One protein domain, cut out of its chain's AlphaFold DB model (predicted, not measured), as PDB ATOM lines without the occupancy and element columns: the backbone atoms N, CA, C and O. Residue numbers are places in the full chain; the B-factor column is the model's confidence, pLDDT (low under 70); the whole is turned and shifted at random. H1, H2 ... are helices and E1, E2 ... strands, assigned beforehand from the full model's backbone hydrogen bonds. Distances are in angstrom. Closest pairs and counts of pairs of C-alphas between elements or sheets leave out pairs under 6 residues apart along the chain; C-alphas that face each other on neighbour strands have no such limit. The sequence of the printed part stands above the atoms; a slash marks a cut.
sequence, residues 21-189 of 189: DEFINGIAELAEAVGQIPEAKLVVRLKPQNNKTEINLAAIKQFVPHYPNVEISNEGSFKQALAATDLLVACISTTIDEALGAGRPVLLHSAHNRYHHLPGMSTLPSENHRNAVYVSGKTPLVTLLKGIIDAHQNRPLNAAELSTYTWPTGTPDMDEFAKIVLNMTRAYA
ATOM      1  N   ASP A  21       9.497   5.342 -58.210       91.31
ATOM      2  CA  ASP A  21      10.862   5.070 -57.743       91.31
ATOM      3  C   ASP A  21      11.701   4.379 -58.821       91.31
ATOM      4  O   ASP A  21      12.838   4.764 -59.077       91.31
ATOM      5  N   GLU A  22      11.125   3.386 -59.505       92.19
ATOM      6  CA  GLU A  22      11.780   2.698 -60.622       92.19
ATOM      7  C   GLU A  22      12.101   3.667 -61.763       92.19
ATOM      8  O   GLU A  22      13.190   3.624 -62.325       92.19
ATOM      9  N   PHE A  23      11.192   4.597 -62.053       91.69
ATOM     10  CA  PHE A  23      11.400   5.626 -63.060       91.69
ATOM     11  C   PHE A  23      12.539   6.588 -62.690       91.69
ATOM     12  O   PHE A  23      13.379   6.892 -63.538       91.69
ATOM     13  N   ILE A  24      12.611   7.048 -61.433       93.94
ATOM     14  CA  ILE A  24      13.748   7.850 -60.949       93.94
ATOM     15  C   ILE A  24      15.048   7.046 -61.055       93.94
ATOM     16  O   ILE A  24      16.041   7.579 -61.551       93.94
ATOM     17  N   ASN A  25      15.041   5.778 -60.638       94.69
ATOM     18  CA  ASN A  25      16.221   4.914 -60.685       94.69
ATOM     19  C   ASN A  25      16.722   4.722 -62.120       94.69
ATOM     20  O   ASN A  25      17.913   4.885 -62.365       94.69
ATOM     21  N   GLY A  26      15.831   4.489 -63.089       94.75
ATOM     22  CA  GLY A  26      16.216   4.378 -64.500       94.75
ATOM     23  C   GLY A  26      16.831   5.671 -65.049       94.75
ATOM     24  O   GLY A  26      17.790   5.642 -65.820       94.75
ATOM     25  N   ILE A  27      16.340   6.839 -64.618       96.06
ATOM     26  CA  ILE A  27      16.969   8.121 -64.972       96.06
ATOM     27  C   ILE A  27      18.336   8.265 -64.295       96.06
ATOM     28  O   ILE A  27      19.268   8.754 -64.932       96.06
ATOM     29  N   ALA A  28      18.472   7.854 -63.034       96.81
ATOM     30  CA  ALA A  28      19.731   7.913 -62.298       96.81
ATOM     31  C   ALA A  28      20.808   7.013 -62.925       96.81
ATOM     32  O   ALA A  28      21.924   7.480 -63.142       96.81
ATOM     33  N   GLU A  29      20.456   5.782 -63.307       96.81
ATOM     34  CA  GLU A  29      21.337   4.855 -64.031       96.81
ATOM     35  C   GLU A  29      21.812   5.453 -65.364       96.81
ATOM     36  O   GLU A  29      23.002   5.412 -65.693       96.81
ATOM     37  N   LEU A  30      20.904   6.074 -66.125       97.06
ATOM     38  CA  LEU A  30      21.255   6.780 -67.360       97.06
ATOM     39  C   LEU A  30      22.151   7.993 -67.112       97.06
ATOM     40  O   LEU A  30      23.097   8.211 -67.868       97.06
ATOM     41  N   ALA A  31      21.851   8.794 -66.091       97.75
ATOM     42  CA  ALA A  31      22.629   9.974 -65.743       97.75
ATOM     43  C   ALA A  31      24.058   9.590 -65.343       97.75
ATOM     44  O   ALA A  31      25.004  10.206 -65.824       97.75
ATOM     45  N   GLU A  32      24.221   8.539 -64.541       97.88
ATOM     46  CA  GLU A  32      25.526   7.995 -64.164       97.88
ATOM     47  C   GLU A  32      26.298   7.451 -65.369       97.88
ATOM     48  O   GLU A  32      27.488   7.736 -65.527       97.88
ATOM     49  N   ALA A  33      25.635   6.695 -66.245       97.69
ATOM     50  CA  ALA A  33      26.275   6.158 -67.438       97.69
ATOM     51  C   ALA A  33      26.712   7.274 -68.398       97.69
ATOM     52  O   ALA A  33      27.844   7.251 -68.877       97.69
ATOM     53  N   VAL A  34      25.857   8.272 -68.653       97.94
ATOM     54  CA  VAL A  34      26.197   9.424 -69.504       97.94
ATOM     55  C   VAL A  34      27.231  10.329 -68.836       97.94
ATOM     56  O   VAL A  34      28.106  10.844 -69.524       97.94
ATOM     57  N   GLY A  35      27.222  10.462 -67.509       97.94
ATOM     58  CA  GLY A  35      28.236  11.194 -66.742       97.94
ATOM     59  C   GLY A  35      29.675  10.724 -66.994       97.94
ATOM     60  O   GLY A  35      30.620  11.488 -66.813       97.94
ATOM     61  N   GLN A  36      29.847   9.490 -67.474       97.94
ATOM     62  CA  GLN A  36      31.134   8.884 -67.838       97.94
ATOM     63  C   GLN A  36      31.497   9.042 -69.331       97.94
ATOM     64  O   GLN A  36      32.495   8.481 -69.798       97.94
ATOM     65  N   ILE A  37      30.685   9.775 -70.097       97.31
ATOM     66  CA  ILE A  37      30.817  10.004 -71.543       97.31
ATOM     67  C   ILE A  37      30.865  11.526 -71.782       97.31
ATOM     68  O   ILE A  37      29.828  12.132 -72.059       97.31
ATOM     69  N   PRO A  38      32.036  12.180 -71.632       93.88
ATOM     70  CA  PRO A  38      32.155  13.643 -71.690       93.88
ATOM     71  C   PRO A  38      31.626  14.283 -72.983       93.88
ATOM     72  O   PRO A  38      31.152  15.416 -72.969       93.88
ATOM     73  N   GLU A  39      31.705  13.560 -74.095       93.75
ATOM     74  CA  GLU A  39      31.236  13.955 -75.423       93.75
ATOM     75  C   GLU A  39      29.711  13.850 -75.602       93.75
ATOM     76  O   GLU A  39      29.167  14.388 -76.566       93.75
ATOM     77  N   ALA A  40      29.009  13.187 -74.680       95.88
ATOM     78  CA  ALA A  40      27.566  12.994 -74.734       95.88
ATOM     79  C   ALA A  40      26.839  13.938 -73.776       95.88
ATOM     80  O   ALA A  40      27.304  14.205 -72.671       95.88
ATOM     81  N   LYS A  41      25.644  14.385 -74.173       96.81
ATOM     82  CA  LYS A  41      24.734  15.155 -73.319       96.81
ATOM     83  C   LYS A  41      23.421  14.403 -73.122       96.81
ATOM     84  O   LYS A  41      22.750  14.045 -74.092       96.81
ATOM     85  N   LEU A  42      23.007  14.226 -71.869       97.50
ATOM     86  CA  LEU A  42      21.669  13.747 -71.531       97.50
ATOM     87  C   LEU A  42      20.760  14.937 -71.241       97.50
ATOM     88  O   LEU A  42      21.044  15.748 -70.369       97.50
ATOM     89  N   VAL A  43      19.630  15.003 -71.940       96.12
ATOM     90  CA  VAL A  43      18.517  15.894 -71.591       96.12
ATOM     91  C   VAL A  43      17.352  15.023 -71.135       96.12
ATOM     92  O   VAL A  43      16.822  14.229 -71.924       96.12
ATOM     93  N   VAL A  44      16.978  15.157 -69.866       95.25
ATOM     94  CA  VAL A  44      15.837  14.495 -69.235       95.25
ATOM     95  C   VAL A  44      14.641  15.426 -69.324       95.25
ATOM     96  O   VAL A  44      14.662  16.533 -68.778       95.25
ATOM     97  N   ARG A  45      13.591  14.968 -70.007       92.00
ATOM     98  CA  ARG A  45      12.343  15.712 -70.164       92.00
ATOM     99  C   ARG A  45      11.205  14.946 -69.518       92.00
ATOM    100  O   ARG A  45      11.114  13.727 -69.645       92.00
ATOM    101  N   LEU A  46      10.299  15.676 -68.882       87.81
ATOM    102  CA  LEU A  46       9.044  15.129 -68.389       87.81
ATOM    103  C   LEU A  46       7.894  15.612 -69.249       87.81
ATOM    104  O   LEU A  46       7.823  16.785 -69.618       87.81
ATOM    105  N   LYS A  47       6.935  14.728 -69.515       80.31
ATOM    106  CA  LYS A  47       5.684  15.158 -70.131       80.31
ATOM    107  C   LYS A  47       5.009  16.192 -69.204       80.31
ATOM    108  O   LYS A  47       4.951  15.945 -67.997       80.31
ATOM    109  N   PRO A  48       4.537  17.341 -69.729       69.38
ATOM    110  CA  PRO A  48       3.765  18.302 -68.944       69.38
ATOM    111  C   PRO A  48       2.622  17.583 -68.219       69.38
ATOM    112  O   PRO A  48       2.083  16.623 -68.763       69.38
ATOM    113  N   GLN A  49       2.325  17.983 -66.980       61.16
ATOM    114  CA  GLN A  49       1.513  17.212 -66.029       61.16
ATOM    115  C   GLN A  49       0.246  16.600 -66.657       61.16
ATOM    116  O   GLN A  49      -0.669  17.315 -67.053       61.16
ATOM    117  N   ASN A  50       0.182  15.263 -66.684       55.22
ATOM    118  CA  ASN A  50      -0.998  14.488 -67.097       55.22
ATOM    119  C   ASN A  50      -1.677  13.850 -65.870       55.22
ATOM    120  O   ASN A  50      -1.820  12.629 -65.813       55.22
ATOM    121  N   ASN A  51      -2.021  14.648 -64.857       56.41
ATOM    122  CA  ASN A  51      -2.607  14.173 -63.590       56.41
ATOM    123  C   ASN A  51      -1.697  13.258 -62.737       56.41
ATOM    124  O   ASN A  51      -2.194  12.593 -61.836       56.41
ATOM    125  N   LYS A  52      -0.385  13.216 -63.009       67.00
ATOM    126  CA  LYS A  52       0.616  12.500 -62.196       67.00
ATOM    127  C   LYS A  52       1.454  13.522 -61.440       67.00
ATOM    128  O   LYS A  52       2.187  14.296 -62.062       67.00
ATOM    129  N   THR A  53       1.254  13.598 -60.133       71.94
ATOM    130  CA  THR A  53       1.877  14.590 -59.243       71.94
ATOM    131  C   THR A  53       3.121  14.057 -58.540       71.94
ATOM    132  O   THR A  53       3.886  14.847 -57.992       71.94
ATOM    133  N   GLU A  54       3.326  12.741 -58.580       78.62
ATOM    134  CA  GLU A  54       4.354  12.006 -57.847       78.62
ATOM    135  C   GLU A  54       5.758  12.368 -58.343       78.62
ATOM    136  O   GLU A  54       6.645  12.649 -57.540       78.62
ATOM    137  N   ILE A  55       5.951  12.445 -59.668       84.94
ATOM    138  CA  ILE A  55       7.221  12.866 -60.272       84.94
ATOM    139  C   ILE A  55       7.045  14.180 -61.024       84.94
ATOM    140  O   ILE A  55       6.295  14.285 -61.998       84.94
ATOM    141  N   ASN A  56       7.825  15.172 -60.607       88.00
ATOM    142  CA  ASN A  56       7.990  16.452 -61.282       88.00
ATOM    143  C   ASN A  56       9.488  16.782 -61.432       88.00
ATOM    144  O   ASN A  56      10.352  16.065 -60.927       88.00
ATOM    145  N   LEU A  57       9.813  17.875 -62.130       89.44
ATOM    146  CA  LEU A  57      11.211  18.245 -62.380       89.44
ATOM    147  C   LEU A  57      12.002  18.482 -61.086       89.44
ATOM    148  O   LEU A  57      13.198  18.203 -61.063       89.44
ATOM    149  N   ALA A  58      11.362  18.987 -60.026       89.44
ATOM    150  CA  ALA A  58      12.023  19.204 -58.744       89.44
ATOM    151  C   ALA A  58      12.379  17.870 -58.071       89.44
ATOM    152  O   ALA A  58      13.507  17.718 -57.618       89.44
ATOM    153  N   ALA A  59      11.471  16.888 -58.096       90.50
ATOM    154  CA  ALA A  59      11.738  15.544 -57.587       90.50
ATOM    155  C   ALA A  59      12.921  14.891 -58.321       90.50
ATOM    156  O   ALA A  59      13.855  14.412 -57.685       90.50
ATOM    157  N   ILE A  60      12.951  14.952 -59.658       92.94
ATOM    158  CA  ILE A  60      14.079  14.402 -60.426       92.94
ATOM    159  C   ILE A  60      15.383  15.116 -60.063       92.94
ATOM    160  O   ILE A  60      16.375  14.453 -59.795       92.94
ATOM    161  N   LYS A  61      15.386  16.453 -59.994       93.69
ATOM    162  CA  LYS A  61      16.579  17.228 -59.605       93.69
ATOM    163  C   LYS A  61      17.070  16.912 -58.191       93.69
ATOM    164  O   LYS A  61      18.251  17.085 -57.921       93.69
ATOM    165  N   GLN A  62      16.173  16.502 -57.299       94.12
ATOM    166  CA  GLN A  62      16.510  16.136 -55.929       94.12
ATOM    167  C   GLN A  62      17.126  14.734 -55.836       94.12
ATOM    168  O   GLN A  62      18.058  14.543 -55.059       94.12
ATOM    169  N   PHE A  63      16.596  13.760 -56.581       95.00
ATOM    170  CA  PHE A  63      16.960  12.349 -56.415       95.00
ATOM    171  C   PHE A  63      17.958  11.821 -57.448       95.00
ATOM    172  O   PHE A  63      18.674  10.865 -57.162       95.00
ATOM    173  N   VAL A  64      18.039  12.429 -58.631       96.00
ATOM    174  CA  VAL A  64      19.009  12.036 -59.658       96.00
ATOM    175  C   VAL A  64      20.351  12.717 -59.372       96.00
ATOM    176  O   VAL A  64      20.384  13.947 -59.255       96.00
ATOM    177  N   PRO A  65      21.466  11.966 -59.285       95.25
ATOM    178  CA  PRO A  65      22.782  12.560 -59.085       95.25
ATOM    179  C   PRO A  65      23.133  13.566 -60.187       95.25
ATOM    180  O   PRO A  65      22.817  13.377 -61.363       95.25
ATOM    181  N   HIS A  66      23.803  14.648 -59.799       96.44
ATOM    182  CA  HIS A  66      24.155  15.721 -60.718       96.44
ATOM    183  C   HIS A  66      25.455  15.417 -61.470       96.44
ATOM    184  O   HIS A  66      26.494  15.177 -60.852       96.44
ATOM    185  N   TYR A  67      25.420  15.555 -62.795       97.50
ATOM    186  CA  TYR A  67      26.588  15.455 -63.668       97.50
ATOM    187  C   TYR A  67      26.647  16.661 -64.619       97.50
ATOM    188  O   TYR A  67      25.595  17.135 -65.048       97.50
ATOM    189  N   PRO A  68      27.843  17.160 -64.993       97.19
ATOM    190  CA  PRO A  68      27.978  18.363 -65.829       97.19
ATOM    191  C   PRO A  68      27.294  18.281 -67.202       97.19
ATOM    192  O   PRO A  68      26.922  19.302 -67.775       97.19
ATOM    193  N   ASN A  69      27.144  17.074 -67.739       97.69
ATOM    194  CA  ASN A  69      26.565  16.788 -69.048       97.69
ATOM    195  C   ASN A  69      25.150  16.180 -68.966       97.69
ATOM    196  O   ASN A  69      24.647  15.640 -69.955       97.69
ATOM    197  N   VAL A  70      24.493  16.288 -67.808       97.69
ATOM    198  CA  VAL A  70      23.107  15.861 -67.596       97.69
ATOM    199  C   VAL A  70      22.253  17.080 -67.260       97.69
ATOM    200  O   VAL A  70      22.496  17.792 -66.291       97.69
ATOM    201  N   GLU A  71      21.220  17.316 -68.058       95.81
ATOM    202  CA  GLU A  71      20.297  18.435 -67.913       95.81
ATOM    203  C   GLU A  71      18.873  17.925 -67.668       95.81
ATOM    204  O   GLU A  71      18.364  17.089 -68.413       95.81
ATOM    205  N   ILE A  72      18.200  18.468 -66.650       94.81
ATOM    206  CA  ILE A  72      16.786  18.192 -66.355       94.81
ATOM    207  C   ILE A  72      15.980  19.448 -66.686       94.81
ATOM    208  O   ILE A  72      15.977  20.418 -65.918       94.81
ATOM    209  N   SER A  73      15.312  19.437 -67.841       90.56
ATOM    210  CA  SER A  73      14.647  20.617 -68.394       90.56
ATOM    211  C   SER A  73      13.481  20.250 -69.309       90.56
ATOM    212  O   SER A  73      13.556  19.312 -70.099       90.56
ATOM    213  N   ASN A  74      12.411  21.043 -69.235       89.25
ATOM    214  CA  ASN A  74      11.288  21.003 -70.177       89.25
ATOM    215  C   ASN A  74      11.282  22.201 -71.136       89.25
ATOM    216  O   ASN A  74      10.282  22.430 -71.813       89.25
ATOM    217  N   GLU A  75      12.371  22.965 -71.214       89.44
ATOM    218  CA  GLU A  75      12.456  24.122 -72.105       89.44
ATOM    219  C   GLU A  75      12.322  23.722 -73.583       89.44
ATOM    220  O   GLU A  75      12.773  22.654 -74.008       89.44
ATOM    221  N   GLY A  76      11.667  24.572 -74.379       87.56
ATOM    222  CA  GLY A  76      11.374  24.305 -75.791       87.56
ATOM    223  C   GLY A  76      10.320  23.213 -76.025       87.56
ATOM    224  O   GLY A  76       9.775  22.616 -75.098       87.56
ATOM    225  N   SER A  77      10.011  22.940 -77.294       87.75
ATOM    226  CA  SER A  77       9.065  21.878 -77.663       87.75
ATOM    227  C   SER A  77       9.736  20.503 -77.731       87.75
ATOM    228  O   SER A  77      10.923  20.386 -78.042       87.75
ATOM    229  N   PHE A  78       8.953  19.437 -77.522       86.75
ATOM    230  CA  PHE A  78       9.428  18.061 -77.714       86.75
ATOM    231  C   PHE A  78      10.006  17.844 -79.121       86.75
ATOM    232  O   PHE A  78      11.085  17.281 -79.254       86.75
ATOM    233  N   LYS A  79       9.338  18.359 -80.164       87.88
ATOM    234  CA  LYS A  79       9.789  18.224 -81.558       87.88
ATOM    235  C   LYS A  79      11.154  18.867 -81.797       87.88
ATOM    236  O   LYS A  79      11.991  18.274 -82.466       87.88
ATOM    237  N   GLN A  80      11.398  20.052 -81.231       87.75
ATOM    238  CA  GLN A  80      12.709  20.706 -81.313       87.75
ATOM    239  C   GLN A  80      13.785  19.889 -80.593       87.75
ATOM    240  O   GLN A  80      14.863  19.681 -81.143       87.75
ATOM    241  N   ALA A  81      13.478  19.386 -79.395       89.19
ATOM    242  CA  ALA A  81      14.407  18.551 -78.640       89.19
ATOM    243  C   ALA A  81      14.730  17.241 -79.380       89.19
ATOM    244  O   ALA A  81      15.895  16.857 -79.467       89.19
ATOM    245  N   LEU A  82      13.721  16.586 -79.963       90.62
ATOM    246  CA  LEU A  82      13.891  15.374 -80.761       90.62
ATOM    247  C   LEU A  82      14.722  15.636 -82.023       90.62
ATOM    248  O   LEU A  82      15.629  14.866 -82.327       90.62
ATOM    249  N   ALA A  83      14.461  16.737 -82.733       87.81
ATOM    250  CA  ALA A  83      15.217  17.106 -83.928       87.81
ATOM    251  C   ALA A  83      16.714  17.312 -83.638       87.81
ATOM    252  O   ALA A  83      17.545  16.955 -84.472       87.81
ATOM    253  N   ALA A  84      17.046  17.835 -82.453       88.62
ATOM    254  CA  ALA A  84      18.412  18.070 -81.989       88.62
ATOM    255  C   ALA A  84      19.069  16.858 -81.298       88.62
ATOM    256  O   ALA A  84      20.189  16.967 -80.809       88.62
ATOM    257  N   THR A  85      18.374  15.723 -81.205       91.25
ATOM    258  CA  THR A  85      18.839  14.537 -80.480       91.25
ATOM    259  C   THR A  85      19.337  13.459 -81.442       91.25
ATOM    260  O   THR A  85      18.658  13.138 -82.415       91.25
ATOM    261  N   ASP A  86      20.471  12.829 -81.123       93.50
ATOM    262  CA  ASP A  86      20.983  11.667 -81.866       93.50
ATOM    263  C   ASP A  86      20.345  10.337 -81.434       93.50
ATOM    264  O   ASP A  86      20.216   9.427 -82.245       93.50
ATOM    265  N   LEU A  87      19.915  10.225 -80.171       95.88
ATOM    266  CA  LEU A  87      19.326   9.022 -79.568       95.88
ATOM    267  C   LEU A  87      18.188   9.373 -78.595       95.88
ATOM    268  O   LEU A  87      18.387  10.120 -77.622       95.88
ATOM    269  N   LEU A  88      17.005   8.793 -78.808       96.56
ATOM    270  CA  LEU A  88      15.932   8.804 -77.812       96.56
ATOM    271  C   LEU A  88      16.100   7.628 -76.841       96.56
ATOM    272  O   LEU A  88      16.397   6.517 -77.256       96.56
ATOM    273  N   VAL A  89      15.846   7.850 -75.556       96.44
ATOM    274  CA  VAL A  89      15.775   6.806 -74.532       96.44
ATOM    275  C   VAL A  89      14.383   6.818 -73.902       96.44
ATOM    276  O   VAL A  89      13.905   7.875 -73.488       96.44
ATOM    277  N   ALA A  90      13.706   5.675 -73.838       92.94
ATOM    278  CA  ALA A  90      12.371   5.563 -73.242       92.94
ATOM    279  C   ALA A  90      12.060   4.113 -72.840       92.94
ATOM    280  O   ALA A  90      12.615   3.191 -73.414       92.94
ATOM    281  N   CYS A  91      11.141   3.895 -71.897       85.12
ATOM    282  CA  CYS A  91      10.661   2.551 -71.543       85.12
ATOM    283  C   CYS A  91       9.433   2.152 -72.390       85.12
ATOM    284  O   CYS A  91       9.496   1.256 -73.230       85.12
ATOM    285  N   ILE A  92       8.321   2.877 -72.215       84.00
ATOM    286  CA  ILE A  92       7.069   2.715 -72.973       84.00
ATOM    287  C   ILE A  92       6.521   4.107 -73.270       84.00
ATOM    288  O   ILE A  92       6.154   4.837 -72.347       84.00
ATOM    289  N   SER A  93       6.480   4.519 -74.537       82.94
ATOM    290  CA  SER A  93       6.055   5.870 -74.915       82.94
ATOM    291  C   SER A  93       5.786   5.962 -76.410       82.94
ATOM    292  O   SER A  93       6.576   5.454 -77.192       82.94
ATOM    293  N   THR A  94       4.754   6.706 -76.816       85.75
ATOM    294  CA  THR A  94       4.519   7.039 -78.238       85.75
ATOM    295  C   THR A  94       5.665   7.853 -78.840       85.75
ATOM    296  O   THR A  94       5.835   7.907 -80.052       85.75
ATOM    297  N   THR A  95       6.497   8.468 -77.992       90.50
ATOM    298  CA  THR A  95       7.721   9.147 -78.436       90.50
ATOM    299  C   THR A  95       8.713   8.196 -79.107       90.50
ATOM    300  O   THR A  95       9.518   8.660 -79.909       90.50
ATOM    301  N   ILE A  96       8.637   6.888 -78.820       94.44
ATOM    302  CA  ILE A  96       9.426   5.847 -79.490       94.44
ATOM    303  C   ILE A  96       9.119   5.865 -80.991       94.44
ATOM    304  O   ILE A  96      10.037   5.996 -81.796       94.44
ATOM    305  N   ASP A  97       7.838   5.829 -81.360       92.06
ATOM    306  CA  ASP A  97       7.405   5.881 -82.758       92.06
ATOM    307  C   ASP A  97       7.749   7.228 -83.411       92.06
ATOM    308  O   ASP A  97       8.206   7.266 -84.552       92.06
ATOM    309  N   GLU A  98       7.597   8.343 -82.685       90.62
ATOM    310  CA  GLU A  98       7.973   9.674 -83.187       90.62
ATOM    311  C   GLU A  98       9.480   9.780 -83.483       90.62
ATOM    312  O   GLU A  98       9.869  10.375 -84.488       90.62
ATOM    313  N   ALA A  99      10.335   9.190 -82.643       93.50
ATOM    314  CA  ALA A  99      11.779   9.160 -82.863       93.50
ATOM    315  C   ALA A  99      12.165   8.292 -84.059       93.50
ATOM    316  O   ALA A  99      12.924   8.750 -84.915       93.50
ATOM    317  N   LEU A 100      11.596   7.088 -84.159       94.69
ATOM    318  CA  LEU A 100      11.825   6.194 -85.293       94.69
ATOM    319  C   LEU A 100      11.350   6.843 -86.601       94.69
ATOM    320  O   LEU A 100      12.095   6.876 -87.577       94.69
ATOM    321  N   GLY A 101      10.172   7.471 -86.599       90.19
ATOM    322  CA  GLY A 101       9.666   8.246 -87.735       90.19
ATOM    323  C   GLY A 101      10.545   9.445 -88.114       90.19
ATOM    324  O   GLY A 101      10.584   9.834 -89.279       90.19
ATOM    325  N   ALA A 102      11.293  10.004 -87.161       89.06
ATOM    326  CA  ALA A 102      12.283  11.058 -87.391       89.06
ATOM    327  C   ALA A 102      13.685  10.523 -87.757       89.06
ATOM    328  O   ALA A 102      14.638  11.302 -87.825       89.06
ATOM    329  N   GLY A 103      13.840   9.210 -87.965       92.25
ATOM    330  CA  GLY A 103      15.121   8.577 -88.287       92.25
ATOM    331  C   GLY A 103      16.118   8.563 -87.129       92.25
ATOM    332  O   GLY A 103      17.327   8.475 -87.359       92.25
ATOM    333  N   ARG A 104      15.633   8.676 -85.888       94.44
ATOM    334  CA  ARG A 104      16.455   8.624 -84.676       94.44
ATOM    335  C   ARG A 104      16.390   7.224 -84.063       94.44
ATOM    336  O   ARG A 104      15.283   6.727 -83.845       94.44
ATOM    337  N   PRO A 105      17.535   6.582 -83.763       96.50
ATOM    338  CA  PRO A 105      17.530   5.346 -82.997       96.50
ATOM    339  C   PRO A 105      16.927   5.564 -81.612       96.50
ATOM    340  O   PRO A 105      16.928   6.674 -81.063       96.50
ATOM    341  N   VAL A 106      16.436   4.467 -81.042       97.25
ATOM    342  CA  VAL A 106      15.860   4.430 -79.702       97.25
ATOM    343  C   VAL A 106      16.594   3.413 -78.833       97.25
ATOM    344  O   VAL A 106      16.899   2.306 -79.275       97.25
ATOM    345  N   LEU A 107      16.862   3.771 -77.584       97.31
ATOM    346  CA  LEU A 107      17.270   2.847 -76.534       97.31
ATOM    347  C   LEU A 107      16.080   2.618 -75.605       97.31
ATOM    348  O   LEU A 107      15.594   3.547 -74.957       97.31
ATOM    349  N   LEU A 108      15.638   1.370 -75.522       96.00
ATOM    350  CA  LEU A 108      14.650   0.951 -74.548       96.00
ATOM    351  C   LEU A 108      15.351   0.673 -73.223       96.00
ATOM    352  O   LEU A 108      16.141  -0.267 -73.123       96.00
ATOM    353  N   HIS A 109      15.090   1.524 -72.234       94.25
ATOM    354  CA  HIS A 109      15.715   1.443 -70.917       94.25
ATOM    355  C   HIS A 109      14.697   1.659 -69.800       94.25
ATOM    356  O   HIS A 109      13.858   2.555 -69.883       94.25
ATOM    357  N   SER A 110      14.811   0.821 -68.771       90.38
ATOM    358  CA  SER A 110      14.077   0.879 -67.504       90.38
ATOM    359  C   SER A 110      14.939   0.267 -66.404       90.38
ATOM    360  O   SER A 110      15.756  -0.611 -66.700       90.38
ATOM    361  N   ALA A 111      14.708   0.650 -65.146       86.81
ATOM    362  CA  ALA A 111      15.524   0.190 -64.011       86.81
ATOM    363  C   ALA A 111      15.549  -1.344 -63.847       86.81
ATOM    364  O   ALA A 111      16.492  -1.933 -63.322       86.81
ATOM    365  N   HIS A 112      14.493  -2.032 -64.289       84.94
ATOM    366  CA  HIS A 112      14.356  -3.481 -64.108       84.94
ATOM    367  C   HIS A 112      14.281  -4.277 -65.409       84.94
ATOM    368  O   HIS A 112      14.222  -5.503 -65.356       84.94
ATOM    369  N   ASN A 113      14.277  -3.613 -66.571       85.12
ATOM    370  CA  ASN A 113      14.181  -4.255 -67.888       85.12
ATOM    371  C   ASN A 113      13.051  -5.308 -67.975       85.12
ATOM    372  O   ASN A 113      13.187  -6.329 -68.648       85.12
ATOM    373  N   ARG A 114      11.923  -5.079 -67.275       85.94
ATOM    374  CA  ARG A 114      10.790  -6.029 -67.211       85.94
ATOM    375  C   ARG A 114      10.086  -6.197 -68.553       85.94
ATOM    376  O   ARG A 114       9.457  -7.223 -68.801       85.94
ATOM    377  N   TYR A 115      10.135  -5.164 -69.382       86.81
ATOM    378  CA  TYR A 115       9.401  -5.087 -70.630       86.81
ATOM    379  C   TYR A 115      10.162  -4.234 -71.638       86.81
ATOM    380  O   TYR A 115      10.725  -3.199 -71.288       86.81
ATOM    381  N   HIS A 116      10.124  -4.652 -72.902       89.12
ATOM    382  CA  HIS A 116      10.602  -3.867 -74.030       89.12
ATOM    383  C   HIS A 116       9.442  -3.651 -74.995       89.12
ATOM    384  O   HIS A 116       8.811  -4.611 -75.437       89.12
ATOM    385  N   HIS A 117       9.175  -2.388 -75.325       87.19
ATOM    386  CA  HIS A 117       8.081  -2.023 -76.223       87.19
ATOM    387  C   HIS A 117       8.255  -2.577 -77.643       87.19
ATOM    388  O   HIS A 117       7.280  -2.946 -78.289       87.19
ATOM    389  N   LEU A 118       9.504  -2.677 -78.099       92.69
ATOM    390  CA  LEU A 118       9.888  -3.213 -79.399       92.69
ATOM    391  C   LEU A 118      11.044  -4.210 -79.227       92.69
ATOM    392  O   LEU A 118      11.833  -4.079 -78.285       92.69
ATOM    393  N   PRO A 119      11.191  -5.199 -80.129       92.44
ATOM    394  CA  PRO A 119      12.402  -6.006 -80.175       92.44
ATOM    395  C   PRO A 119      13.590  -5.107 -80.525       92.44
ATOM    396  O   PRO A 119      13.500  -4.272 -81.427       92.44
ATOM    397  N   GLY A 120      14.710  -5.298 -79.832       93.44
ATOM    398  CA  GLY A 120      15.901  -4.493 -80.059       93.44
ATOM    399  C   GLY A 120      17.196  -5.216 -79.729       93.44
ATOM    400  O   GLY A 120      17.224  -6.291 -79.123       93.44
ATOM    401  N   MET A 121      18.290  -4.609 -80.172       94.75
ATOM    402  CA  MET A 121      19.640  -5.124 -80.013       94.75
ATOM    403  C   MET A 121      20.194  -4.784 -78.627       94.75
ATOM    404  O   MET A 121      20.183  -3.632 -78.208       94.75
ATOM    405  N   SER A 122      20.708  -5.788 -77.915       92.50
ATOM    406  CA  SER A 122      21.377  -5.606 -76.609       92.50
ATOM    407  C   SER A 122      22.900  -5.710 -76.686       92.50
ATOM    408  O   SER A 122      23.579  -5.600 -75.667       92.50
ATOM    409  N   THR A 123      23.438  -5.956 -77.880       93.50
ATOM    410  CA  THR A 123      24.870  -6.025 -78.185       93.50
ATOM    411  C   THR A 123      25.357  -4.706 -78.774       93.50
ATOM    412  O   THR A 123      24.554  -3.891 -79.227       93.50
ATOM    413  N   LEU A 124      26.674  -4.505 -78.791       93.69
ATOM    414  CA  LEU A 124      27.264  -3.310 -79.385       93.69
ATOM    415  C   LEU A 124      26.977  -3.250 -80.892       93.69
ATOM    416  O   LEU A 124      27.180  -4.257 -81.579       93.69
ATOM    417  N   PRO A 125      26.527  -2.096 -81.413       93.06
ATOM    418  CA  PRO A 125      26.470  -1.892 -82.848       93.06
ATOM    419  C   PRO A 125      27.885  -1.810 -83.431       93.06
ATOM    420  O   PRO A 125      28.861  -1.517 -82.741       93.06
ATOM    421  N   SER A 126      27.982  -2.047 -84.733       85.06
ATOM    422  CA  SER A 126      29.185  -1.784 -85.526       85.06
ATOM    423  C   SER A 126      28.816  -0.988 -86.770       85.06
ATOM    424  O   SER A 126      27.636  -0.844 -87.093       85.06
ATOM    425  N   GLU A 127      29.817  -0.511 -87.508       76.56
ATOM    426  CA  GLU A 127      29.609   0.271 -88.732       76.56
ATOM    427  C   GLU A 127      28.675  -0.414 -89.745       76.56
ATOM    428  O   GLU A 127      27.854   0.256 -90.370       76.56
ATOM    429  N   ASN A 128      28.757  -1.745 -89.849       82.50
ATOM    430  CA  ASN A 128      27.968  -2.561 -90.778       82.50
ATOM    431  C   ASN A 128      26.800  -3.299 -90.107       82.50
ATOM    432  O   ASN A 128      26.075  -4.045 -90.763       82.50
ATOM    433  N   HIS A 129      26.626  -3.134 -88.796       87.69
ATOM    434  CA  HIS A 129      25.589  -3.817 -88.034       87.69
ATOM    435  C   HIS A 129      25.010  -2.874 -86.983       87.69
ATOM    436  O   HIS A 129      25.397  -2.895 -85.814       87.69
ATOM    437  N   ARG A 130      24.094  -2.023 -87.441       93.88
ATOM    438  CA  ARG A 130      23.313  -1.107 -86.613       93.88
ATOM    439  C   ARG A 130      21.855  -1.560 -86.582       93.88
ATOM    440  O   ARG A 130      21.392  -2.279 -87.462       93.88
ATOM    441  N   ASN A 131      21.142  -1.126 -85.555       95.06
ATOM    442  CA  ASN A 131      19.706  -1.310 -85.393       95.06
ATOM    443  C   ASN A 131      19.022   0.038 -85.113       95.06
ATOM    444  O   ASN A 131      19.661   0.967 -84.611       95.06
ATOM    445  N   ALA A 132      17.731   0.126 -85.417       96.31
ATOM    446  CA  ALA A 132      16.886   1.249 -85.036       96.31
ATOM    447  C   ALA A 132      16.504   1.203 -83.548       96.31
ATOM    448  O   ALA A 132      16.359   2.248 -82.919       96.31
ATOM    449  N   VAL A 133      16.389  -0.002 -82.976       97.06
ATOM    450  CA  VAL A 133      15.999  -0.222 -81.578       97.06
ATOM    451  C   VAL A 133      17.108  -0.963 -80.830       97.06
ATOM    452  O   VAL A 133      17.534  -2.050 -81.230       97.06
ATOM    453  N   TYR A 134      17.531  -0.400 -79.702       97.00
ATOM    454  CA  TYR A 134      18.438  -1.010 -78.731       97.00
ATOM    455  C   TYR A 134      17.713  -1.282 -77.419       97.00
ATOM    456  O   TYR A 134      16.714  -0.633 -77.120       97.00
ATOM    457  N   VAL A 135      18.222  -2.213 -76.617       96.25
ATOM    458  CA  VAL A 135      17.683  -2.515 -75.283       96.25
ATOM    459  C   VAL A 135      18.815  -2.639 -74.266       96.25
ATOM    460  O   VAL A 135      19.847  -3.255 -74.550       96.25
ATOM    461  N   SER A 136      18.638  -2.068 -73.075       93.00
ATOM    462  CA  SER A 136      19.582  -2.257 -71.967       93.00
ATOM    463  C   SER A 136      19.492  -3.662 -71.357       93.00
ATOM    464  O   SER A 136      18.544  -4.407 -71.589       93.00
ATOM    465  N   GLY A 137      20.509  -4.051 -70.579       87.94
ATOM    466  CA  GLY A 137      20.484  -5.260 -69.748       87.94
ATOM    467  C   GLY A 137      21.694  -6.175 -69.934       87.94
ATOM    468  O   GLY A 137      22.375  -6.476 -68.961       87.94
ATOM    469  N   LYS A 138      21.995  -6.616 -71.166       87.19
ATOM    470  CA  LYS A 138      23.117  -7.557 -71.398       87.19
ATOM    471  C   LYS A 138      24.485  -6.880 -71.433       87.19
ATOM    472  O   LYS A 138      25.453  -7.419 -70.909       87.19
ATOM    473  N   THR A 139      24.563  -5.732 -72.096       93.31
ATOM    474  CA  THR A 139      25.795  -4.948 -72.221       93.31
ATOM    475  C   THR A 139      25.787  -3.850 -71.160       93.31
ATOM    476  O   THR A 139      24.735  -3.224 -70.981       93.31
ATOM    477  N   PRO A 140      26.916  -3.574 -70.477       95.88
ATOM    478  CA  PRO A 140      27.008  -2.451 -69.549       95.88
ATOM    479  C   PRO A 140      26.533  -1.151 -70.204       95.88
ATOM    480  O   PRO A 140      26.955  -0.828 -71.317       95.88
ATOM    481  N   LEU A 141      25.659  -0.407 -69.519       95.94
ATOM    482  CA  LEU A 141      24.926   0.724 -70.101       95.94
ATOM    483  C   LEU A 141      25.858   1.779 -70.711       95.94
ATOM    484  O   LEU A 141      25.639   2.203 -71.841       95.94
ATOM    485  N   VAL A 142      26.943   2.130 -70.014       97.00
ATOM    486  CA  VAL A 142      27.966   3.062 -70.519       97.00
ATOM    487  C   VAL A 142      28.604   2.577 -71.826       97.00
ATOM    488  O   VAL A 142      28.805   3.361 -72.747       97.00
ATOM    489  N   THR A 143      28.889   1.277 -71.943       96.94
ATOM    490  CA  THR A 143      29.501   0.695 -73.148       96.94
ATOM    491  C   THR A 143      28.503   0.675 -74.299       96.94
ATOM    492  O   THR A 143      28.852   1.035 -75.421       96.94
ATOM    493  N   LEU A 144      27.251   0.301 -74.017       96.81
ATOM    494  CA  LEU A 144      26.183   0.292 -75.009       96.81
ATOM    495  C   LEU A 144      25.906   1.700 -75.545       96.81
ATOM    496  O   LEU A 144      25.849   1.885 -76.757       96.81
ATOM    497  N   LEU A 145      25.786   2.694 -74.661       96.81
ATOM    498  CA  LEU A 145      25.568   4.089 -75.037       96.81
ATOM    499  C   LEU A 145      26.697   4.621 -75.921       96.81
ATOM    500  O   LEU A 145      26.398   5.180 -76.972       96.81
ATOM    501  N   LYS A 146      27.967   4.397 -75.549       95.69
ATOM    502  CA  LYS A 146      29.116   4.791 -76.384       95.69
ATOM    503  C   LYS A 146      29.039   4.166 -77.774       95.69
ATOM    504  O   LYS A 146      29.071   4.887 -78.761       95.69
ATOM    505  N   GLY A 147      28.817   2.853 -77.852       95.06
ATOM    506  CA  GLY A 147      28.696   2.165 -79.138       95.06
ATOM    507  C   GLY A 147      27.556   2.710 -80.006       95.06
ATOM    508  O   GLY A 147      27.735   2.908 -81.205       95.06
ATOM    509  N   ILE A 148      26.388   2.988 -79.416       95.56
ATOM    510  CA  ILE A 148      25.257   3.588 -80.142       95.56
ATOM    511  C   ILE A 148      25.616   4.989 -80.642       95.56
ATOM    512  O   ILE A 148      25.356   5.296 -81.804       95.56
ATOM    513  N   ILE A 149      26.215   5.828 -79.797       92.69
ATOM    514  CA  ILE A 149      26.631   7.181 -80.178       92.69
ATOM    515  C   ILE A 149      27.619   7.106 -81.344       92.69
ATOM    516  O   ILE A 149      27.336   7.674 -82.392       92.69
ATOM    517  N   ASP A 150      28.688   6.320 -81.232       92.56
ATOM    518  CA  ASP A 150      29.699   6.173 -82.287       92.56
ATOM    519  C   ASP A 150      29.092   5.686 -83.617       92.56
ATOM    520  O   ASP A 150      29.494   6.107 -84.704       92.56
ATOM    521  N   ALA A 151      28.089   4.806 -83.548       93.38
ATOM    522  CA  ALA A 151      27.447   4.241 -84.728       93.38
ATOM    523  C   ALA A 151      26.446   5.191 -85.417       93.38
ATOM    524  O   ALA A 151      26.220   5.057 -86.625       93.38
ATOM    525  N   HIS A 152      25.819   6.115 -84.678       92.19
ATOM    526  CA  HIS A 152      24.694   6.938 -85.164       92.19
ATOM    527  C   HIS A 152      24.948   8.439 -85.167       92.19
ATOM    528  O   HIS A 152      24.196   9.168 -85.817       92.19
ATOM    529  N   GLN A 153      25.989   8.921 -84.492       87.56
ATOM    530  CA  GLN A 153      26.317  10.341 -84.462       87.56
ATOM    531  C   GLN A 153      26.504  10.854 -85.893       87.56
ATOM    532  O   GLN A 153      27.293  10.318 -86.673       87.56
ATOM    533  N   ASN A 154      25.735  11.884 -86.257       86.38
ATOM    534  CA  ASN A 154      25.692  12.449 -87.612       86.38
ATOM    535  C   ASN A 154      25.314  11.448 -88.727       86.38
ATOM    536  O   ASN A 154      25.507  11.736 -89.909       86.38
ATOM    537  N   ARG A 155      24.761  10.281 -88.380       90.69
ATOM    538  CA  ARG A 155      24.365   9.217 -89.313       90.69
ATOM    539  C   ARG A 155      22.970   8.686 -88.958       90.69
ATOM    540  O   ARG A 155      22.880   7.582 -88.410       90.69
ATOM    541  N   PRO A 156      21.897   9.435 -89.287       89.50
ATOM    542  CA  PRO A 156      20.518   9.003 -89.060       89.50
ATOM    543  C   PRO A 156      20.222   7.614 -89.638       89.50
ATOM    544  O   PRO A 156      20.933   7.119 -90.521       89.50
ATOM    545  N   LEU A 157      19.147   7.000 -89.148       93.38
ATOM    546  CA  LEU A 157      18.679   5.715 -89.656       93.38
ATOM    547  C   LEU A 157      18.261   5.833 -91.124       93.38
ATOM    548  O   LEU A 157      17.613   6.799 -91.532       93.38
ATOM    549  N   ASN A 158      18.620   4.827 -91.912       91.69
ATOM    550  CA  ASN A 158      18.221   4.719 -93.307       91.69
ATOM    551  C   ASN A 158      16.894   3.948 -93.462       91.69
ATOM    552  O   ASN A 158      16.375   3.347 -92.523       91.69
ATOM    553  N   ALA A 159      16.349   3.939 -94.681       89.31
ATOM    554  CA  ALA A 159      15.066   3.296 -94.974       89.31
ATOM    555  C   ALA A 159      15.041   1.782 -94.683       89.31
ATOM    556  O   ALA A 159      14.003   1.265 -94.282       89.31
ATOM    557  N   ALA A 160      16.162   1.073 -94.854       90.38
ATOM    558  CA  ALA A 160      16.242  -0.356 -94.551       90.38
ATOM    559  C   ALA A 160      16.241  -0.620 -93.038       90.38
ATOM    560  O   ALA A 160      15.643  -1.589 -92.586       90.38
ATOM    561  N   GLU A 161      16.862   0.259 -92.247       92.69
ATOM    562  CA  GLU A 161      16.829   0.182 -90.780       92.69
ATOM    563  C   GLU A 161      15.433   0.520 -90.216       92.69
ATOM    564  O   GLU A 161      15.065   0.036 -89.147       92.69
ATOM    565  N   LEU A 162      14.645   1.329 -90.934       91.69
ATOM    566  CA  LEU A 162      13.324   1.810 -90.508       91.69
ATOM    567  C   LEU A 162      12.138   0.996 -91.034       91.69
ATOM    568  O   LEU A 162      11.018   1.202 -90.566       91.69
ATOM    569  N   SER A 163      12.342   0.081 -91.984       87.00
ATOM    570  CA  SER A 163      11.253  -0.501 -92.784       87.00
ATOM    571  C   SER A 163      10.169  -1.221 -91.975       87.00
ATOM    572  O   SER A 163       9.054  -1.381 -92.459       87.00
ATOM    573  N   THR A 164      10.485  -1.675 -90.761       87.81
ATOM    574  CA  THR A 164       9.548  -2.361 -89.853       87.81
ATOM    575  C   THR A 164       8.907  -1.445 -88.811       87.81
ATOM    576  O   THR A 164       8.061  -1.906 -88.050       87.81
ATOM    577  N   TYR A 165       9.328  -0.183 -88.737       87.75
ATOM    578  CA  TYR A 165       8.954   0.762 -87.679       87.75
ATOM    579  C   TYR A 165       8.201   1.987 -88.197       87.75
ATOM    580  O   TYR A 165       7.593   2.716 -87.419       87.75
ATOM    581  N   THR A 166       8.234   2.230 -89.503       82.50
ATOM    582  CA  THR A 166       7.492   3.318 -90.141       82.50
ATOM    583  C   THR A 166       6.324   2.781 -90.948       82.50
ATOM    584  O   THR A 166       6.373   1.668 -91.470       82.50
ATOM    585  N   TRP A 167       5.294   3.609 -91.107       78.94
ATOM    586  CA  TRP A 167       4.178   3.318 -91.999       78.94
ATOM    587  C   TRP A 167       4.681   2.975 -93.410       78.94
ATOM    588  O   TRP A 167       5.481   3.737 -93.965       78.94
ATOM    589  N   PRO A 168       4.227   1.859 -94.009       77.12
ATOM    590  CA  PRO A 168       4.570   1.528 -95.381       77.12
ATOM    591  C   PRO A 168       4.186   2.647 -96.346       77.12
ATOM    592  O   PRO A 168       3.157   3.315 -96.185       77.12
ATOM    593  N   THR A 169       4.985   2.826 -97.396       75.88
ATOM    594  CA  THR A 169       4.622   3.716 -98.502       75.88
ATOM    595  C   THR A 169       3.270   3.289 -99.074       75.88
ATOM    596  O   THR A 169       3.069   2.118 -99.383       75.88
ATOM    597  N   GLY A 170       2.341   4.240 -99.209       78.38
ATOM    598  CA  GLY A 170       0.990   3.952 -99.699       78.38
ATOM    599  C   GLY A 170       0.034   3.396 -98.640       78.38
ATOM    600  O   GLY A 170      -0.977   2.809 -99.013       78.38
ATOM    601  N   THR A 171       0.331   3.575 -97.345       81.25
ATOM    602  CA  THR A 171      -0.647   3.341 -96.270       81.25
ATOM    603  C   THR A 171      -1.935   4.111 -96.602       81.25
ATOM    604  O   THR A 171      -1.865   5.338 -96.751       81.25
ATOM    605  N   PRO A 172      -3.082   3.424 -96.772       83.69
ATOM    606  CA  PRO A 172      -4.336   4.070 -97.139       83.69
ATOM    607  C   PRO A 172      -4.735   5.150 -96.139       83.69
ATOM    608  O   PRO A 172      -4.413   5.068 -94.955       83.69
ATOM    609  N   ASP A 173      -5.438   6.161 -96.638       82.75
ATOM    610  CA  ASP A 173      -6.140   7.162 -95.831       82.75
ATOM    611  C   ASP A 173      -5.252   8.019 -94.911       82.75
ATOM    612  O   ASP A 173      -5.761   8.783 -94.094       82.75
ATOM    613  N   MET A 174      -3.924   7.988 -95.079       78.19
ATOM    614  CA  MET A 174      -2.994   8.840 -94.324       78.19
ATOM    615  C   MET A 174      -3.301  10.333 -94.501       78.19
ATOM    616  O   MET A 174      -3.278  11.090 -93.529       78.19
ATOM    617  N   ASP A 175      -3.644  10.753 -95.721       77.38
ATOM    618  CA  ASP A 175      -4.039  12.136 -96.007       77.38
ATOM    619  C   ASP A 175      -5.384  12.499 -95.360       77.38
ATOM    620  O   ASP A 175      -5.589  13.640 -94.941       77.38
ATOM    621  N   GLU A 176      -6.317  11.549 -95.279       79.81
ATOM    622  CA  GLU A 176      -7.618  11.749 -94.637       79.81
ATOM    623  C   GLU A 176      -7.472  11.824 -93.114       79.81
ATOM    624  O   GLU A 176      -7.958  12.770 -92.492       79.81
ATOM    625  N   PHE A 177      -6.703  10.910 -92.523       76.31
ATOM    626  CA  PHE A 177      -6.334  10.948 -91.115       76.31
ATOM    627  C   PHE A 177      -5.628  12.262 -90.751       76.31
ATOM    628  O   PHE A 177      -6.010  12.921 -89.782       76.31
ATOM    629  N   ALA A 178      -4.662  12.708 -91.563       76.38
ATOM    630  CA  ALA A 178      -3.980  13.983 -91.357       76.38
ATOM    631  C   ALA A 178      -4.961  15.169 -91.372       76.38
ATOM    632  O   ALA A 178      -4.876  16.048 -90.512       76.38
ATOM    633  N   LYS A 179      -5.934  15.182 -92.296       76.81
ATOM    634  CA  LYS A 179      -6.995  16.205 -92.340       76.81
ATOM    635  C   LYS A 179      -7.877  16.172 -91.092       76.81
ATOM    636  O   LYS A 179      -8.167  17.238 -90.551       76.81
ATOM    637  N   ILE A 180      -8.283  14.990 -90.621       79.31
ATOM    638  CA  ILE A 180      -9.087  14.833 -89.397       79.31
ATOM    639  C   ILE A 180      -8.334  15.418 -88.196       79.31
ATOM    640  O   ILE A 180      -8.871  16.272 -87.491       79.31
ATOM    641  N   VAL A 181      -7.070  15.031 -88.006       68.94
ATOM    642  CA  VAL A 181      -6.237  15.510 -86.893       68.94
ATOM    643  C   VAL A 181      -6.046  17.028 -86.947       68.94
ATOM    644  O   VAL A 181      -6.266  17.706 -85.944       68.94
ATOM    645  N   LEU A 182      -5.700  17.584 -88.114       72.88
ATOM    646  CA  LEU A 182      -5.458  19.023 -88.273       72.88
ATOM    647  C   LEU A 182      -6.733  19.867 -88.114       72.88
ATOM    648  O   LEU A 182      -6.672  20.972 -87.567       72.88
ATOM    649  N   ASN A 183      -7.888  19.356 -88.546       72.94
ATOM    650  CA  ASN A 183      -9.168  20.047 -88.396       72.94
ATOM    651  C   ASN A 183      -9.696  19.995 -86.956       72.94
ATOM    652  O   ASN A 183     -10.283  20.977 -86.506       72.94
ATOM    653  N   MET A 184      -9.426  18.927 -86.195       55.19
ATOM    654  CA  MET A 184      -9.735  18.894 -84.759       55.19
ATOM    655  C   MET A 184      -8.982  19.988 -83.993       55.19
ATOM    656  O   MET A 184      -9.581  20.678 -83.177       55.19
ATOM    657  N   THR A 185      -7.708  20.244 -84.307       49.66
ATOM    658  CA  THR A 185      -6.946  21.351 -83.692       49.66
ATOM    659  C   THR A 185      -7.500  22.746 -83.992       49.66
ATOM    660  O   THR A 185      -7.214  23.671 -83.241       49.66
ATOM    661  N   ARG A 186      -8.291  22.918 -85.060       49.81
ATOM    662  CA  ARG A 186      -8.953  24.196 -85.386       49.81
ATOM    663  C   ARG A 186     -10.314  24.364 -84.712       49.81
ATOM    664  O   ARG A 186     -10.781  25.487 -84.608       49.81
ATOM    665  N   ALA A 187     -10.952  23.276 -84.284       49.53
ATOM    666  CA  ALA A 187     -12.252  23.319 -83.610       49.53
ATOM    667  C   ALA A 187     -12.146  23.639 -82.105       49.53
ATOM    668  O   ALA A 187     -13.152  23.959 -81.479       49.53
ATOM    669  N   TYR A 188     -10.939  23.554 -81.537       46.34
ATOM    670  CA  TYR A 188     -10.646  23.810 -80.120       46.34
ATOM    671  C   TYR A 188      -9.645  24.965 -79.899       46.34
ATOM    672  O   TYR A 188      -9.077  25.071 -78.811       46.34
ATOM    673  N   ALA A 189      -9.413  25.800 -80.917       43.56
ATOM    674  CA  ALA A 189      -8.616  27.031 -80.850       43.56
ATOM    675  C   ALA A 189      -9.533  28.250 -80.999       43.56
ATOM    676  O   ALA A 189      -9.265  29.262 -80.316       43.56
TER     677      ALA A 189
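This is residues 21 to 189 of the 189 residues of an uncharacterized protein of Hylemonella gracilis (UniProt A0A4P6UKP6). Two small sheets of short strands make the middle of a body with much loop, the pair E1 and E2 and the three strands E3, E4 and E5, each sheet parallel within itself, with E1 near E3; H1 packs on E1 and E2 and meets H5, while H4, with H3 near it, packs on E3 and E4. A long arm, residues 168 to 189 with H7, sticks out from this body. The printed part has 169 residues, under half of them in named elements, which follow as H1 E1 H2 E2 H3 E3 H4 E4 E5 H5 H6 H7; the class is mostly helix. The larger sheet has the order E3, E4, E5 and the smaller one pairs E1 with E2. The whole is compact, with a radius of gyration of the C-alphas of 17.1 A and spans of 47 by 43 by 29 A.

Begin at the larger sheet, where E4, residues 106 to 108, is the inner strand between the edge strands E3, residues 88 to 90, and E5, residues 133 to 135. E3 and E4 are parallel at 22 degrees; look for N 107 and O 88, 2.8 A apart and within hydrogen-bond range. E4 and E5 are parallel at 29 degrees, with N 134 and O 106 at 2.8 A. H4, residues 95 to 101, is on this sheet at a height of 7.9 A; C-alphas 88 and 99 are its closest to E3, 6.5 A apart. E3, H4 and E4 form a strand-helix-strand unit, two parallel neighbour strands with a helix between, and its crossover is right-handed. H3, residues 78 to 83, is close to H4 but not clearly touching, with C-alphas 82 and 99 at 6.9 A. H6, residues 159 to 162, is also close to H4 but not clearly touching, with C-alphas 100 and 162 at 7.0 A. H5, residues 141 to 152, only grazes the sheet with residues 141 to 148. E1, residues 42 to 44, and E3 are near each other. E1 and E2, residues 70 to 72, are parallel at 17 degrees, with N 71 and O 42 at 2.8 A; with H2, residues 57 to 63, they form a second right-handed strand-helix-strand unit. H1, residues 21 to 35, has its closest C-alpha to E2 at Ala 31, 6.2 A from that of Val 70. H1 touches H5 with residues 30 to 34 alone, closest at the C-alphas of Ala 33 and Val 142, 4.7 A, at a steep tilt of 62 degrees, the same way. H1 and H2 only just touch, with 3 pairs of C-alphas within 8 A, the closest being Ile 24 and Ile 60 at 6.6 A; they are about perpendicular at 78 degrees. H7, residues 174 to 187, touches no helix. Every O i to N i+4 pair is within hydrogen-bond range in H1, H2, H3, H4 and H5, and 9 of 10 are in H7; H6 is too short for such a pair.

Find C-alpha 88 at (15.932, 8.804, -77.812), where E3 begins; E3 is 6.6 A long, E4 6.3 A and E5 6.9 A. E1 measures 6.3 A and E2 6.9 A. Find C-alpha 21 at (10.862, 5.070, -57.743); from there H1 runs 20.5 A to C-alpha 35. H5 measures 16.3 A, H2 10.2 A, H4 9.5 A, H3 8.5 A and H6 5.0 A. H7 runs 20.3 A and ends at C-alpha 187, (-12.252, 23.319, -83.610).

The C-alphas farthest apart are those of Pro 140 and Ala 187, 49.0 A. Without residues 168 to 189, which stand free, the body spans 41 by 32 by 29 A. The printed part has no cut, and it ends at residue 189, the chain's last. The long links are E1 to H2, E4 to E5 with 24 residues, and H6 to H7. The mean pLDDT of the printed part is 88.1; look for values under 70 at residues 48 to 52, 181 and 184 to 189.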